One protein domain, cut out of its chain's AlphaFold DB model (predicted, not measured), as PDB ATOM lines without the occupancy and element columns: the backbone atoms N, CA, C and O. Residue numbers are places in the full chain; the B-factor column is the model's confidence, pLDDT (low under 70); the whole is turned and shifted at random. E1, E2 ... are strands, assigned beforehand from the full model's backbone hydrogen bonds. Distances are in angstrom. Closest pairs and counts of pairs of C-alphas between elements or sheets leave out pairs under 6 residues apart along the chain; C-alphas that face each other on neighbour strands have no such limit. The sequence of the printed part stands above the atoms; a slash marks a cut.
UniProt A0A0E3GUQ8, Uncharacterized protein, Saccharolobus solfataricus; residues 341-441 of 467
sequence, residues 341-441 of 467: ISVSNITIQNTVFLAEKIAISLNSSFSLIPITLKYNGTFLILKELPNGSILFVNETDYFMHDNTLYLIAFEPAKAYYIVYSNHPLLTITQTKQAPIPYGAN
ATOM      1  N   ILE A 341     -25.950 -37.347  -4.434       90.56
ATOM      2  CA  ILE A 341     -27.102 -38.171  -4.791       90.56
ATOM      3  C   ILE A 341     -28.346 -37.309  -4.588       90.56
ATOM      4  O   ILE A 341     -28.664 -36.913  -3.467       90.56
ATOM      5  N   SER A 342     -29.052 -37.004  -5.674       91.81
ATOM      6  CA  SER A 342     -30.290 -36.228  -5.624       91.81
ATOM      7  C   SER A 342     -31.449 -36.993  -6.242       91.81
ATOM      8  O   SER A 342     -31.294 -37.744  -7.201       91.81
ATOM      9  N   VAL A 343     -32.645 -36.793  -5.694       89.50
ATOM     10  CA  VAL A 343     -33.864 -37.307  -6.318       89.50
ATOM     11  C   VAL A 343     -34.198 -36.417  -7.510       89.50
ATOM     12  O   VAL A 343     -34.207 -35.191  -7.404       89.50
ATOM     13  N   SER A 344     -34.455 -37.040  -8.648       88.38
ATOM     14  CA  SER A 344     -34.761 -36.395  -9.917       88.38
ATOM     15  C   SER A 344     -35.826 -37.190 -10.669       88.38
ATOM     16  O   SER A 344     -36.239 -38.268 -10.245       88.38
ATOM     17  N   ASN A 345     -36.267 -36.648 -11.798       85.56
ATOM     18  CA  ASN A 345     -37.145 -37.344 -12.722       85.56
ATOM     19  C   ASN A 345     -36.401 -37.550 -14.040       85.56
ATOM     20  O   ASN A 345     -35.753 -36.623 -14.529       85.56
ATOM     21  N   ILE A 346     -36.528 -38.735 -14.629       85.06
ATOM     22  CA  ILE A 346     -35.984 -39.038 -15.953       85.06
ATOM     23  C   ILE A 346     -37.109 -39.470 -16.885       85.06
ATOM     24  O   ILE A 346     -38.027 -40.185 -16.484       85.06
ATOM     25  N   THR A 347     -37.062 -39.003 -18.131       82.00
ATOM     26  CA  THR A 347     -38.062 -39.362 -19.140       82.00
ATOM     27  C   THR A 347     -37.504 -40.454 -20.039       82.00
ATOM     28  O   THR A 347     -36.518 -40.234 -20.738       82.00
ATOM     29  N   ILE A 348     -38.155 -41.614 -20.048       75.44
ATOM     30  CA  ILE A 348     -37.829 -42.750 -20.913       75.44
ATOM     31  C   ILE A 348     -39.070 -43.027 -21.761       75.44
ATOM     32  O   ILE A 348     -40.145 -43.263 -21.217       75.44
ATOM     33  N   GLN A 349     -38.945 -42.954 -23.090       71.94
ATOM     34  CA  GLN A 349     -40.057 -43.204 -24.026       71.94
ATOM     35  C   GLN A 349     -41.345 -42.427 -23.668       71.94
ATOM     36  O   GLN A 349     -42.433 -42.989 -23.591       71.94
ATOM     37  N   ASN A 350     -41.211 -41.120 -23.410       75.50
ATOM     38  CA  ASN A 350     -42.292 -40.203 -23.007       75.50
ATOM     39  C   ASN A 350     -42.966 -40.504 -21.655       75.50
ATOM     40  O   ASN A 350     -43.908 -39.808 -21.283       75.50
ATOM     41  N   THR A 351     -42.471 -41.485 -20.898       76.88
ATOM     42  CA  THR A 351     -42.917 -41.761 -19.530       76.88
ATOM     43  C   THR A 351     -41.897 -41.205 -18.548       76.88
ATOM     44  O   THR A 351     -40.692 -41.377 -18.726       76.88
ATOM     45  N   VAL A 352     -42.375 -40.501 -17.525       81.69
ATOM     46  CA  VAL A 352     -41.523 -39.904 -16.495       81.69
ATOM     47  C   VAL A 352     -41.435 -40.852 -15.307       81.69
ATOM     48  O   VAL A 352     -42.460 -41.240 -14.748       81.69
ATOM     49  N   PHE A 353     -40.213 -41.185 -14.909       83.94
ATOM     50  CA  PHE A 353     -39.921 -42.070 -13.790       83.94
ATOM     51  C   PHE A 353     -39.179 -41.325 -12.684       83.94
ATOM     52  O   PHE A 353     -38.370 -40.435 -12.963       83.94
ATOM     53  N   LEU A 354     -39.430 -41.731 -11.438       87.06
ATOM     54  CA  LEU A 354     -38.633 -41.314 -10.291       87.06
ATOM     55  C   LEU A 354     -37.242 -41.945 -10.388       87.06
ATOM     56  O   LEU A 354     -37.121 -43.159 -10.583       87.06
ATOM     57  N   ALA A 355     -36.199 -41.135 -10.225       90.62
ATOM     58  CA  ALA A 355     -34.828 -41.612 -10.268       90.62
ATOM     59  C   ALA A 355     -33.920 -40.942  -9.237       90.62
ATOM     60  O   ALA A 355     -34.081 -39.770  -8.903       90.62
ATOM     61  N   GLU A 356     -32.901 -41.659  -8.785       92.12
ATOM     62  CA  GLU A 356     -31.762 -41.058  -8.093       92.12
ATOM     63  C   GLU A 356     -30.691 -40.703  -9.112       92.12
ATOM     64  O   GLU A 356     -30.154 -41.582  -9.782       92.12
ATOM     65  N   LYS A 357     -30.386 -39.410  -9.236       92.94
ATOM     66  CA  LYS A 357     -29.261 -38.922 -10.023       92.94
ATOM     67  C   LYS A 357     -28.011 -38.923  -9.157       92.94
ATOM     68  O   LYS A 357     -27.935 -38.228  -8.145       92.94
ATOM     69  N   ILE A 358     -27.015 -39.661  -9.615       92.00
ATOM     70  CA  ILE A 358     -25.756 -39.909  -8.926       92.00
ATOM     71  C   ILE A 358     -24.678 -39.187  -9.713       92.00
ATOM     72  O   ILE A 358     -24.248 -39.648 -10.769       92.00
ATOM     73  N   ALA A 359     -24.282 -38.013  -9.230       89.88
ATOM     74  CA  ALA A 359     -23.207 -37.251  -9.841       89.88
ATOM     75  C   ALA A 359     -21.864 -37.863  -9.438       89.88
ATOM     76  O   ALA A 359     -21.569 -37.983  -8.246       89.88
ATOM     77  N   ILE A 360     -21.047 -38.210 -10.426       85.62
ATOM     78  CA  ILE A 360     -19.743 -38.838 -10.213       85.62
ATOM     79  C   ILE A 360     -18.622 -37.976 -10.788       85.62
ATOM     80  O   ILE A 360     -18.829 -37.179 -11.701       85.62
ATOM     81  N   SER A 361     -17.433 -38.135 -10.221       78.88
ATOM     82  CA  SER A 361     -16.184 -37.592 -10.745       78.88
ATOM     83  C   SER A 361     -15.152 -38.698 -10.611       78.88
ATOM     84  O   SER A 361     -14.708 -38.974  -9.501       78.88
ATOM     85  N   LEU A 362     -14.850 -39.372 -11.716       74.69
ATOM     86  CA  LEU A 362     -13.902 -40.483 -11.731       74.69
ATOM     87  C   LEU A 362     -12.498 -39.932 -11.960       74.69
ATOM     88  O   LEU A 362     -12.291 -39.161 -12.898       74.69
ATOM     89  N   ASN A 363     -11.555 -40.330 -11.111       67.25
ATOM     90  CA  ASN A 363     -10.140 -39.988 -11.263       67.25
ATOM     91  C   ASN A 363      -9.347 -41.107 -11.957       67.25
ATOM     92  O   ASN A 363      -8.242 -40.871 -12.442       67.25
ATOM     93  N   SER A 364      -9.926 -42.306 -12.037       66.75
ATOM     94  CA  SER A 364      -9.350 -43.508 -12.631       66.75
ATOM     95  C   SER A 364     -10.190 -44.020 -13.803       66.75
ATOM     96  O   SER A 364     -11.362 -43.678 -13.973       66.75
ATOM     97  N   SER A 365      -9.570 -44.845 -14.650       68.12
ATOM     98  CA  SER A 365     -10.242 -45.535 -15.759       68.12
ATOM     99  C   SER A 365     -11.174 -46.652 -15.289       68.12
ATOM    100  O   SER A 365     -12.058 -47.059 -16.039       68.12
ATOM    101  N   PHE A 366     -10.975 -47.141 -14.064       76.31
ATOM    102  CA  PHE A 366     -11.808 -48.147 -13.431       76.31
ATOM    103  C   PHE A 366     -12.135 -47.715 -12.004       76.31
ATOM    104  O   PHE A 366     -11.224 -47.495 -11.207       76.31
ATOM    105  N   SER A 367     -13.419 -47.659 -11.654       84.12
ATOM    106  CA  SER A 367     -13.827 -47.409 -10.270       84.12
ATOM    107  C   SER A 367     -15.042 -48.225  -9.863       84.12
ATOM    108  O   SER A 367     -15.948 -48.467 -10.666       84.12
ATOM    109  N   LEU A 368     -15.084 -48.583  -8.583       88.12
ATOM    110  CA  LEU A 368     -16.246 -49.187  -7.947       88.12
ATOM    111  C   LEU A 368     -17.001 -48.113  -7.159       88.12
ATOM    112  O   LEU A 368     -16.411 -47.431  -6.323       88.12
ATOM    113  N   ILE A 369     -18.295 -47.943  -7.427       89.19
ATOM    114  CA  ILE A 369     -19.109 -46.890  -6.807       89.19
ATOM    115  C   ILE A 369     -20.184 -47.539  -5.925       89.19
ATOM    116  O   ILE A 369     -21.167 -48.053  -6.468       89.19
ATOM    117  N   PRO A 370     -20.029 -47.521  -4.590       90.06
ATOM    118  CA  PRO A 370     -21.053 -47.997  -3.669       90.06
ATOM    119  C   PRO A 370     -22.180 -46.968  -3.532       90.06
ATOM    120  O   PRO A 370     -21.942 -45.774  -3.326       90.06
ATOM    121  N   ILE A 371     -23.424 -47.433  -3.625       90.81
ATOM    122  CA  ILE A 371     -24.633 -46.617  -3.538       90.81
ATOM    123  C   ILE A 371     -25.629 -47.280  -2.593       90.81
ATOM    124  O   ILE A 371     -26.075 -48.408  -2.801       90.81
ATOM    125  N   THR A 372     -26.036 -46.532  -1.572       89.88
ATOM    126  CA  THR A 372     -27.182 -46.888  -0.739       89.88
ATOM    127  C   THR A 372     -28.459 -46.435  -1.435       89.88
ATOM    128  O   THR A 372     -28.691 -45.237  -1.594       89.88
ATOM    129  N   LEU A 373     -29.289 -47.393  -1.844       88.06
ATOM    130  CA  LEU A 373     -30.578 -47.119  -2.474       88.06
ATOM    131  C   LEU A 373     -31.527 -46.459  -1.470       88.06
ATOM    132  O   LEU A 373     -31.750 -46.987  -0.380       88.06
ATOM    133  N   LYS A 374     -32.133 -45.326  -1.833       85.69
ATOM    134  CA  LYS A 374     -33.136 -44.677  -0.972       85.69
ATOM    135  C   LYS A 374     -34.482 -45.383  -0.983       85.69
ATOM    136  O   LYS A 374     -35.241 -45.263  -0.021       85.69
ATOM    137  N   TYR A 375     -34.808 -46.069  -2.075       84.06
ATOM    138  CA  TYR A 375     -36.094 -46.730  -2.243       84.06
ATOM    139  C   TYR A 375     -35.902 -48.222  -2.490       84.06
ATOM    140  O   TYR A 375     -35.077 -48.637  -3.297       84.06
ATOM    141  N   ASN A 376     -36.730 -49.032  -1.837       75.44
ATOM    142  CA  ASN A 376     -36.816 -50.453  -2.142       75.44
ATOM    143  C   ASN A 376     -37.701 -50.652  -3.379       75.44
ATOM    144  O   ASN A 376     -38.760 -50.024  -3.507       75.44
ATOM    145  N   GLY A 377     -37.290 -51.542  -4.279       76.19
ATOM    146  CA  GLY A 377     -38.066 -51.909  -5.459       76.19
ATOM    147  C   GLY A 377     -37.196 -52.378  -6.617       76.19
ATOM    148  O   GLY A 377     -35.973 -52.387  -6.535       76.19
ATOM    149  N   THR A 378     -37.850 -52.762  -7.708       81.81
ATOM    150  CA  THR A 378     -37.184 -53.030  -8.981       81.81
ATOM    151  C   THR A 378     -36.719 -51.715  -9.599       81.81
ATOM    152  O   THR A 378     -37.479 -50.741  -9.670       81.81
ATOM    153  N   PHE A 379     -35.464 -51.689 -10.033       88.25
ATOM    154  CA  PHE A 379     -34.849 -50.535 -10.670       88.25
ATOM    155  C   PHE A 379     -34.143 -50.939 -11.964       88.25
ATOM    156  O   PHE A 379     -33.808 -52.101 -12.172       88.25
ATOM    157  N   LEU A 380     -33.921 -49.954 -12.826       88.88
ATOM    158  CA  LEU A 380     -32.989 -50.030 -13.948       88.88
ATOM    159  C   LEU A 380     -31.952 -48.921 -13.800       88.88
ATOM    160  O   LEU A 380     -32.205 -47.917 -13.131       88.88
ATOM    161  N   ILE A 381     -30.795 -49.090 -14.431       90.75
ATOM    162  CA  ILE A 381     -29.689 -48.143 -14.313       90.75
ATOM    163  C   ILE A 381     -29.377 -47.544 -15.677       90.75
ATOM    164  O   ILE A 381     -29.201 -48.258 -16.666       90.75
ATOM    165  N   LEU A 382     -29.291 -46.217 -15.716       90.56
ATOM    166  CA  LEU A 382     -28.866 -45.461 -16.885       90.56
ATOM    167  C   LEU A 382     -27.571 -44.701 -16.593       90.56
ATOM    168  O   LEU A 382     -27.320 -44.288 -15.462       90.56
ATOM    169  N   LYS A 383     -26.775 -44.469 -17.631       89.38
ATOM    170  CA  LYS A 383     -25.503 -43.745 -17.595       89.38
ATOM    171  C   LYS A 383     -25.575 -42.528 -18.511       89.38
ATOM    172  O   LYS A 383     -25.842 -42.685 -19.697       89.38
ATOM    173  N   GLU A 384     -25.313 -41.333 -17.985       89.25
ATOM    174  CA  GLU A 384     -25.128 -40.097 -18.764       89.25
ATOM    175  C   GLU A 384     -23.642 -39.906 -19.087       89.25
ATOM    176  O   GLU A 384     -22.805 -39.737 -18.193       89.25
ATOM    177  N   LEU A 385     -23.315 -39.919 -20.377       85.69
ATOM    178  CA  LEU A 385     -21.972 -39.666 -20.891       85.69
ATOM    179  C   LEU A 385     -21.623 -38.163 -20.832       85.69
ATOM    180  O   LEU A 385     -22.520 -37.318 -20.757       85.69
ATOM    181  N   PRO A 386     -20.333 -37.778 -20.918       83.75
ATOM    182  CA  PRO A 386     -19.916 -36.370 -20.901       83.75
ATOM    183  C   PRO A 386     -20.569 -35.500 -21.986       83.75
ATOM    184  O   PRO A 386     -20.783 -34.309 -21.775       83.75
ATOM    185  N   ASN A 387     -20.935 -36.101 -23.123       82.56
ATOM    186  CA  ASN A 387     -21.651 -35.444 -24.222       82.56
ATOM    187  C   ASN A 387     -23.169 -35.276 -23.974       82.56
ATOM    188  O   ASN A 387     -23.869 -34.758 -24.840       82.56
ATOM    189  N   GLY A 388     -23.688 -35.720 -22.823       83.06
ATOM    190  CA  GLY A 388     -25.100 -35.631 -22.439       83.06
ATOM    191  C   GLY A 388     -25.997 -36.758 -22.960       83.06
ATOM    192  O   GLY A 388     -27.186 -36.768 -22.643       83.06
ATOM    193  N   SER A 389     -25.465 -37.708 -23.736       84.19
ATOM    194  CA  SER A 389     -26.220 -38.900 -24.148       84.19
ATOM    195  C   SER A 389     -26.436 -39.855 -22.974       84.19
ATOM    196  O   SER A 389     -25.616 -39.915 -22.058       84.19
ATOM    197  N   ILE A 390     -27.552 -40.587 -22.992       86.75
ATOM    198  CA  ILE A 390     -27.944 -41.504 -21.919       86.75
ATOM    199  C   ILE A 390     -28.040 -42.919 -22.485       86.75
ATOM    200  O   ILE A 390     -28.692 -43.134 -23.504       86.75
ATOM    201  N   LEU A 391     -27.397 -43.873 -21.818       86.69
ATOM    202  CA  LEU A 391     -27.345 -45.281 -22.208       86.69
ATOM    203  C   LEU A 391     -27.807 -46.174 -21.058       86.69
ATOM    204  O   LEU A 391     -27.731 -45.780 -19.895       86.69
ATOM    205  N   PHE A 392     -28.264 -47.380 -21.379       84.75
ATOM    206  CA  PHE A 392     -28.536 -48.404 -20.374       84.75
ATOM    207  C   PHE A 392     -27.223 -49.013 -19.899       84.75
ATOM    208  O   PHE A 392     -26.326 -49.258 -20.705       84.75
ATOM    209  N   VAL A 393     -27.121 -49.237 -18.593       84.44
ATOM    210  CA  VAL A 393     -26.006 -49.978 -18.003       84.44
ATOM    211  C   VAL A 393     -26.305 -51.469 -18.130       84.44
ATOM    212  O   VAL A 393     -27.442 -51.889 -17.896       84.44
ATOM    213  N   ASN A 394     -25.311 -52.269 -18.521       78.31
ATOM    214  CA  ASN A 394     -25.499 -53.712 -18.637       78.31
ATOM    215  C   ASN A 394     -25.665 -54.338 -17.251       78.31
ATOM    216  O   ASN A 394     -25.082 -53.872 -16.276       78.31
ATOM    217  N   GLU A 395     -26.399 -55.447 -17.174       75.38
ATOM    218  CA  GLU A 395     -26.587 -56.214 -15.931       75.38
ATOM    219  C   GLU A 395     -25.271 -56.748 -15.344       75.38
ATOM    220  O   GLU A 395     -25.212 -57.101 -14.174       75.38
ATOM    221  N   THR A 396     -24.207 -56.783 -16.144       73.81
ATOM    222  CA  THR A 396     -22.869 -57.215 -15.733       73.81
ATOM    223  C   THR A 396     -22.000 -56.087 -15.169       73.81
ATOM    224  O   THR A 396     -20.944 -56.366 -14.605       73.81
ATOM    225  N   ASP A 397     -22.433 -54.830 -15.308       78.94
ATOM    226  CA  ASP A 397     -21.692 -53.632 -14.889       78.94
ATOM    227  C   ASP A 397     -22.180 -53.099 -13.526       78.94
ATOM    228  O   ASP A 397     -21.794 -52.011 -13.091       78.94
ATOM    229  N   TYR A 398     -23.046 -53.847 -12.837       86.44
ATOM    230  CA  TYR A 398     -23.474 -53.555 -11.473       86.44
ATOM    231  C   TYR A 398     -23.885 -54.817 -10.718       86.44
ATOM    232  O   TYR A 398     -24.222 -55.836 -11.316       86.44
ATOM    233  N   PHE A 399     -23.893 -54.743  -9.390       86.25
ATOM    234  CA  PHE A 399     -24.380 -55.827  -8.543       86.25
ATOM    235  C   PHE A 399     -24.873 -55.338  -7.185       86.25
ATOM    236  O   PHE A 399     -24.516 -54.255  -6.728       86.25
ATOM    237  N   MET A 400     -25.693 -56.159  -6.530       85.75
ATOM    238  CA  MET A 400     -26.126 -55.934  -5.153       85.75
ATOM    239  C   MET A 400     -25.301 -56.804  -4.208       85.75
ATOM    240  O   MET A 400     -25.209 -58.013  -4.406       85.75
ATOM    241  N   HIS A 401     -24.756 -56.201  -3.157       81.44
ATOM    242  CA  HIS A 401     -24.080 -56.909  -2.074       81.44
ATOM    243  C   HIS A 401     -24.398 -56.216  -0.746       81.44
ATOM    244  O   HIS A 401     -24.305 -54.994  -0.659       81.44
ATOM    245  N   ASP A 402     -24.856 -56.974   0.254       80.75
ATOM    246  CA  ASP A 402     -25.256 -56.461   1.574       80.75
ATOM    247  C   ASP A 402     -26.158 -55.213   1.520       80.75
ATOM    248  O   ASP A 402     -25.926 -54.202   2.179       80.75
ATOM    249  N   ASN A 403     -27.204 -55.269   0.684       82.81
ATOM    250  CA  ASN A 403     -28.142 -54.166   0.409       82.81
ATOM    251  C   ASN A 403     -27.512 -52.878  -0.157       82.81
ATOM    252  O   ASN A 403     -28.201 -51.864  -0.286       82.81
ATOM    253  N   THR A 404     -26.242 -52.914  -0.549       88.12
ATOM    254  CA  THR A 404     -25.556 -51.831  -1.254       88.12
ATOM    255  C   THR A 404     -25.476 -52.174  -2.736       88.12
ATOM    256  O   THR A 404     -25.117 -53.290  -3.115       88.12
ATOM    257  N   LEU A 405     -25.836 -51.216  -3.588       90.44
ATOM    258  CA  LEU A 405     -25.634 -51.322  -5.027       90.44
ATOM    259  C   LEU A 405     -24.207 -50.891  -5.351       90.44
ATOM    260  O   LEU A 405     -23.807 -49.779  -5.017       90.44
ATOM    261  N   TYR A 406     -23.470 -51.730  -6.057       89.06
ATOM    262  CA  TYR A 406     -22.149 -51.413  -6.569       89.06
ATOM    263  C   TYR A 406     -22.218 -51.239  -8.081       89.06
ATOM    264  O   TYR A 406     -22.625 -52.155  -8.792       89.06
ATOM    265  N   LEU A 407     -21.820 -50.066  -8.574       89.06
ATOM    266  CA  LEU A 407     -21.618 -49.825 -10.005       89.06
ATOM    267  C   LEU A 407     -20.149 -49.999 -10.362       89.06
ATOM    268  O   LEU A 407     -19.276 -49.499  -9.650       89.06
ATOM    269  N   ILE A 408     -19.892 -50.628 -11.503       84.88
ATOM    270  CA  ILE A 408     -18.554 -50.815 -12.049       84.88
ATOM    271  C   ILE A 408     -18.382 -49.856 -13.228       84.88
ATOM    272  O   ILE A 408     -19.011 -50.000 -14.276       84.88
ATOM    273  N   ALA A 409     -17.549 -48.832 -13.052       80.50
ATOM    274  CA  ALA A 409     -17.346 -47.795 -14.054       80.50
ATOM    275  C   ALA A 409     -16.055 -48.042 -14.850       80.50
ATOM    276  O   ALA A 409     -14.970 -47.850 -14.317       80.50
ATOM    277  N   PHE A 410     -16.184 -48.416 -16.129       71.94
ATOM    278  CA  PHE A 410     -15.065 -48.655 -17.068       71.94
ATOM    279  C   PHE A 410     -14.763 -47.487 -18.016       71.94
ATOM    280  O   PHE A 410     -13.791 -47.487 -18.765       71.94
ATOM    281  N   GLU A 411     -15.665 -46.518 -18.064       71.31
ATOM    282  CA  GLU A 411     -15.699 -45.475 -19.080       71.31
ATOM    283  C   GLU A 411     -16.203 -44.186 -18.437       71.31
ATOM    284  O   GLU A 411     -17.077 -44.254 -17.561       71.31
ATOM    285  N   PRO A 412     -15.764 -43.013 -18.924       70.31
ATOM    286  CA  PRO A 412     -16.164 -41.739 -18.355       70.31
ATOM    287  C   PRO A 412     -17.687 -41.594 -18.365       70.31
ATOM    288  O   PRO A 412     -18.345 -41.659 -19.406       70.31
ATOM    289  N   ALA A 413     -18.249 -41.366 -17.184       81.00
ATOM    290  CA  ALA A 413     -19.626 -40.946 -17.005       81.00
ATOM    291  C   ALA A 413     -19.670 -39.656 -16.207       81.00
ATOM    292  O   ALA A 413     -18.852 -39.409 -15.325       81.00
ATOM    293  N   LYS A 414     -20.667 -38.842 -16.528       85.00
ATOM    294  CA  LYS A 414     -20.987 -37.626 -15.791       85.00
ATOM    295  C   LYS A 414     -21.955 -37.920 -14.647       85.00
ATOM    296  O   LYS A 414     -21.851 -37.324 -13.575       85.00
ATOM    297  N   ALA A 415     -22.909 -38.823 -14.875       90.19
ATOM    298  CA  ALA A 415     -23.856 -39.257 -13.858       90.19
ATOM    299  C   ALA A 415     -24.425 -40.650 -14.152       90.19
ATOM    300  O   ALA A 415     -24.494 -41.064 -15.308       90.19
ATOM    301  N   TYR A 416     -24.900 -41.319 -13.105       92.44
ATOM    302  CA  TYR A 416     -25.779 -42.483 -13.208       92.44
ATOM    303  C   TYR A 416     -27.188 -42.130 -12.727       92.44
ATOM    304  O   TYR A 416     -27.357 -41.238 -11.894       92.44
ATOM    305  N   TYR A 417     -28.196 -42.822 -13.250       92.31
ATOM    306  CA  TYR A 417     -29.585 -42.708 -12.816       92.31
ATOM    307  C   TYR A 417     -30.094 -44.080 -12.399       92.31
ATOM    308  O   TYR A 417     -30.138 -44.986 -13.228       92.31
ATOM    309  N   ILE A 418     -30.514 -44.214 -11.143       92.94
ATOM    310  CA  ILE A 418     -31.231 -45.399 -10.662       92.94
ATOM    311  C   ILE A 418     -32.713 -45.101 -10.775       92.94
ATOM    312  O   ILE A 418     -33.219 -44.231 -10.071       92.94
ATOM    313  N   VAL A 419     -33.390 -45.780 -11.689       90.06
ATOM    314  CA  VAL A 419     -34.765 -45.479 -12.082       90.06
ATOM    315  C   VAL A 419     -35.693 -46.538 -11.518       90.06
ATOM    316  O   VAL A 419     -35.577 -47.712 -11.864       90.06
ATOM    317  N   TYR A 420     -36.631 -46.130 -10.671       87.06
ATOM    318  CA  TYR A 420     -37.509 -47.053  -9.962       87.06
ATOM    319  C   TYR A 420     -38.802 -47.298 -10.740       87.06
ATOM    320  O   TYR A 420     -39.556 -46.366 -11.022       87.06
ATOM    321  N   SER A 421     -39.101 -48.562 -11.048       72.56
ATOM    322  CA  SER A 421     -40.269 -48.916 -11.869       72.56
ATOM    323  C   SER A 421     -41.602 -48.818 -11.117       72.56
ATOM    324  O   SER A 421     -42.653 -48.717 -11.746       72.56
ATOM    325  N   ASN A 422     -41.574 -48.856  -9.779       65.50
ATOM    326  CA  ASN A 422     -42.769 -49.030  -8.938       65.50
ATOM    327  C   ASN A 422     -43.182 -47.757  -8.178       65.50
ATOM    328  O   ASN A 422     -44.131 -47.798  -7.398       65.50
ATOM    329  N   HIS A 423     -42.486 -46.638  -8.396       56.41
ATOM    330  CA  HIS A 423     -42.719 -45.377  -7.688       56.41
ATOM    331  C   HIS A 423     -43.162 -44.283  -8.672       56.41
ATOM    332  O   HIS A 423     -42.312 -43.650  -9.304       56.41
ATOM    333  N   PRO A 424     -44.478 -44.047  -8.848       52.06
ATOM    334  CA  PRO A 424     -44.952 -42.883  -9.587       52.06
ATOM    335  C   PRO A 424     -44.630 -41.576  -8.831       52.06
ATOM    336  O   PRO A 424     -44.680 -41.522  -7.606       52.06
ATOM    337  N   LEU A 425     -44.274 -40.550  -9.615       53.88
ATOM    338  CA  LEU A 425     -43.786 -39.197  -9.285       53.88
ATOM    339  C   LEU A 425     -44.030 -38.612  -7.876       53.88
ATOM    340  O   LEU A 425     -45.158 -38.523  -7.398       53.88
ATOM    341  N   LEU A 426     -42.979 -37.963  -7.351       43.91
ATOM    342  CA  LEU A 426     -43.108 -36.739  -6.550       43.91
ATOM    343  C   LEU A 426     -43.409 -35.565  -7.496       43.91
ATOM    344  O   LEU A 426     -42.637 -35.277  -8.414       43.91
ATOM    345  N   THR A 427     -44.534 -34.887  -7.282       32.62
ATOM    346  CA  THR A 427     -44.957 -33.702  -8.037       32.62
ATOM    347  C   THR A 427     -43.986 -32.548  -7.772       32.62
ATOM    348  O   THR A 427     -44.106 -31.842  -6.775       32.62
ATOM    349  N   ILE A 428     -43.003 -32.348  -8.651       34.44
ATOM    350  CA  ILE A 428     -42.157 -31.147  -8.659       34.44
ATOM    351  C   ILE A 428     -42.103 -30.613 -10.093       34.44
ATOM    352  O   ILE A 428     -41.952 -31.368 -11.053       34.44
ATOM    353  N   THR A 429     -42.303 -29.303 -10.216       32.66
ATOM    354  CA  THR A 429     -42.469 -28.524 -11.446       32.66
ATOM    355  C   THR A 429     -41.367 -28.819 -12.471       32.66
ATOM    356  O   THR A 429     -40.181 -28.684 -12.188       32.66
ATOM    357  N   GLN A 430     -41.782 -29.249 -13.665       32.59
ATOM    358  CA  GLN A 430     -40.922 -29.745 -14.740       32.59
ATOM    359  C   GLN A 430     -40.132 -28.629 -15.442       32.59
ATOM    360  O   GLN A 430     -40.714 -27.644 -15.894       32.59
ATOM    361  N   THR A 431     -38.842 -28.861 -15.688       31.33
ATOM    362  CA  THR A 431     -38.146 -28.360 -16.883       31.33
ATOM    363  C   THR A 431     -37.969 -29.528 -17.860       31.33
ATOM    364  O   THR A 431     -37.472 -30.592 -17.498       31.33
ATOM    365  N   LYS A 432     -38.457 -29.364 -19.097       31.48
ATOM    366  CA  LYS A 432     -38.406 -30.379 -20.165       31.48
ATOM    367  C   LYS A 432     -36.955 -30.729 -20.515       31.48
ATOM    368  O   LYS A 432     -36.206 -29.853 -20.934       31.48
ATOM    369  N   GLN A 433     -36.606 -32.012 -20.442       36.09
ATOM    370  CA  GLN A 433     -35.393 -32.573 -21.043       36.09
ATOM    371  C   GLN A 433     -35.776 -33.374 -22.302       36.09
ATOM    372  O   GLN A 433     -36.852 -33.972 -22.350       36.09
ATOM    373  N   ALA A 434     -34.944 -33.326 -23.346       36.88
ATOM    374  CA  ALA A 434     -35.232 -33.950 -24.639       36.88
ATOM    375  C   ALA A 434     -35.182 -35.496 -24.569       36.88
ATOM    376  O   ALA A 434     -34.388 -36.040 -23.801       36.88
ATOM    377  N   PRO A 435     -36.008 -36.208 -25.362       36.69
ATOM    378  CA  PRO A 435     -36.043 -37.670 -25.387       36.69
ATOM    379  C   PRO A 435     -34.735 -38.275 -25.921       36.69
ATOM    380  O   PRO A 435     -34.136 -37.763 -26.864       36.69
ATOM    381  N   ILE A 436     -34.319 -39.393 -25.324       42.19
ATOM    382  CA  ILE A 436     -33.109 -40.143 -25.686       42.19
ATOM    383  C   ILE A 436     -33.407 -41.034 -26.912       42.19
ATOM    384  O   ILE A 436     -34.339 -41.842 -26.839       42.19
ATOM    385  N   PRO A 437     -32.654 -40.941 -28.025       34.53
ATOM    386  CA  PRO A 437     -32.779 -41.865 -29.148       34.53
ATOM    387  C   PRO A 437     -32.011 -43.174 -28.893       34.53
ATOM    388  O   PRO A 437     -30.879 -43.161 -28.413       34.53
ATOM    389  N   TYR A 438     -32.632 -44.306 -29.234       36.41
ATOM    390  CA  TYR A 438     -32.085 -45.654 -29.047       36.41
ATOM    391  C   TYR A 438     -31.325 -46.154 -30.286       36.41
ATOM    392  O   TYR A 438     -31.830 -46.054 -31.407       36.41
ATOM    393  N   GLY A 439     -30.158 -46.768 -30.065       29.41
ATOM    394  CA  GLY A 439     -29.455 -47.624 -31.025       29.41
ATOM    395  C   GLY A 439     -29.799 -49.109 -30.819       29.41
ATOM    396  O   GLY A 439     -29.739 -49.607 -29.702       29.41
ATOM    397  N   ALA A 440     -30.211 -49.756 -31.914       29.08
ATOM    398  CA  ALA A 440     -30.423 -51.182 -32.221       29.08
ATOM    399  C   ALA A 440     -30.417 -52.266 -31.106       29.08
ATOM    400  O   ALA A 440     -29.367 -52.637 -30.594       29.08
ATOM    401  N   ASN A 441     -31.584 -52.901 -30.875       30.50
ATOM    402  CA  ASN A 441     -31.848 -54.341 -31.126       30.50
ATOM    403  C   ASN A 441     -33.298 -54.711 -30.734       30.50
ATOM    404  O   ASN A 441     -33.600 -55.110 -29.612       30.50
TER     405      ASN A 441
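AT A GLANCE: This is residues 341 to 441 of the 467 residues of an uncharacterized protein of Saccharolobus solfataricus (UniProt A0A0E3GUQ8). A strongly twisted, curled sheet of five strands, E1, E2, E8, E4 and E5, forms the larger part, and a small three-stranded sheet, E3, E7 and E6, stands across from it, only partly face to face. The last stretch, residues 421 to 441, trails round the outside past E1 and E2 with no named element. The printed part has 101 residues, with no named helix and eight strands, E1 to E8 along the chain; both sheets, in the orders E1 - E2 - E8 - E4 - E5 and E3 - E7 - E6, are antiparallel. The class is all strand, though under half of the residues, 48 of 101, are in named elements. The whole is compact, with a radius of gyration of the C-alphas of 13.5 A and spans of 35 by 31 by 28 A.

IN THESE COORDINATES: Find C-alpha 341 at (-27.102, -38.171, -4.791); from there E1 runs over residues 341 to 348, 19.9 A, and bends by 56 degrees at residue 344. E2, residues 351 to 359, covers 22.4 A and bends by 63 degrees at residue 354. E3 begins at C-alpha 367, (-13.827, -47.409, -10.270), and ends at residue 372. Next come E4, residues 379 to 384, E5, residues 390 to 392, E6, residues 398 to 401, and E7, residues 404 to 409. E8, residues 415 to 420, ends at C-alpha 420, (-37.509, -47.053, -9.962), 16.2 A from its first.

HOW THE PARTS SIT: Begin with the hairpin of E1 and E2, where N 344 and O 355 are 2.8 A apart, within hydrogen-bond range. On E2's other side look for E8, with N 358 and O 416 at 2.8 A. E8 and E4 are antiparallel at 158 degrees between their directions, with N 382 and O 417 at 2.9 A. The hairpin of E4 and E5 ends this sheet, with N 383 and O 391 at 2.8 A; E1 and E5 are its edge strands. In the small sheet E7 is the inner strand: N 371 of E3 and O 405 are 2.8 A apart, and in the hairpin of E6 and E7, N 406 and O 399 are 2.8 A apart. Across the two sheets, E3 and E8, for instance, are apart, and so are E4 and E7.

THE WHOLE: The two C-alphas farthest apart, those of Ser 365 and Thr 427, are 37.5 A apart. The printed part has no cut, and no link between named strands is long. The mean pLDDT of the printed part is 75.0; look for values under 70 at residues 363 to 365 and 422 to 441.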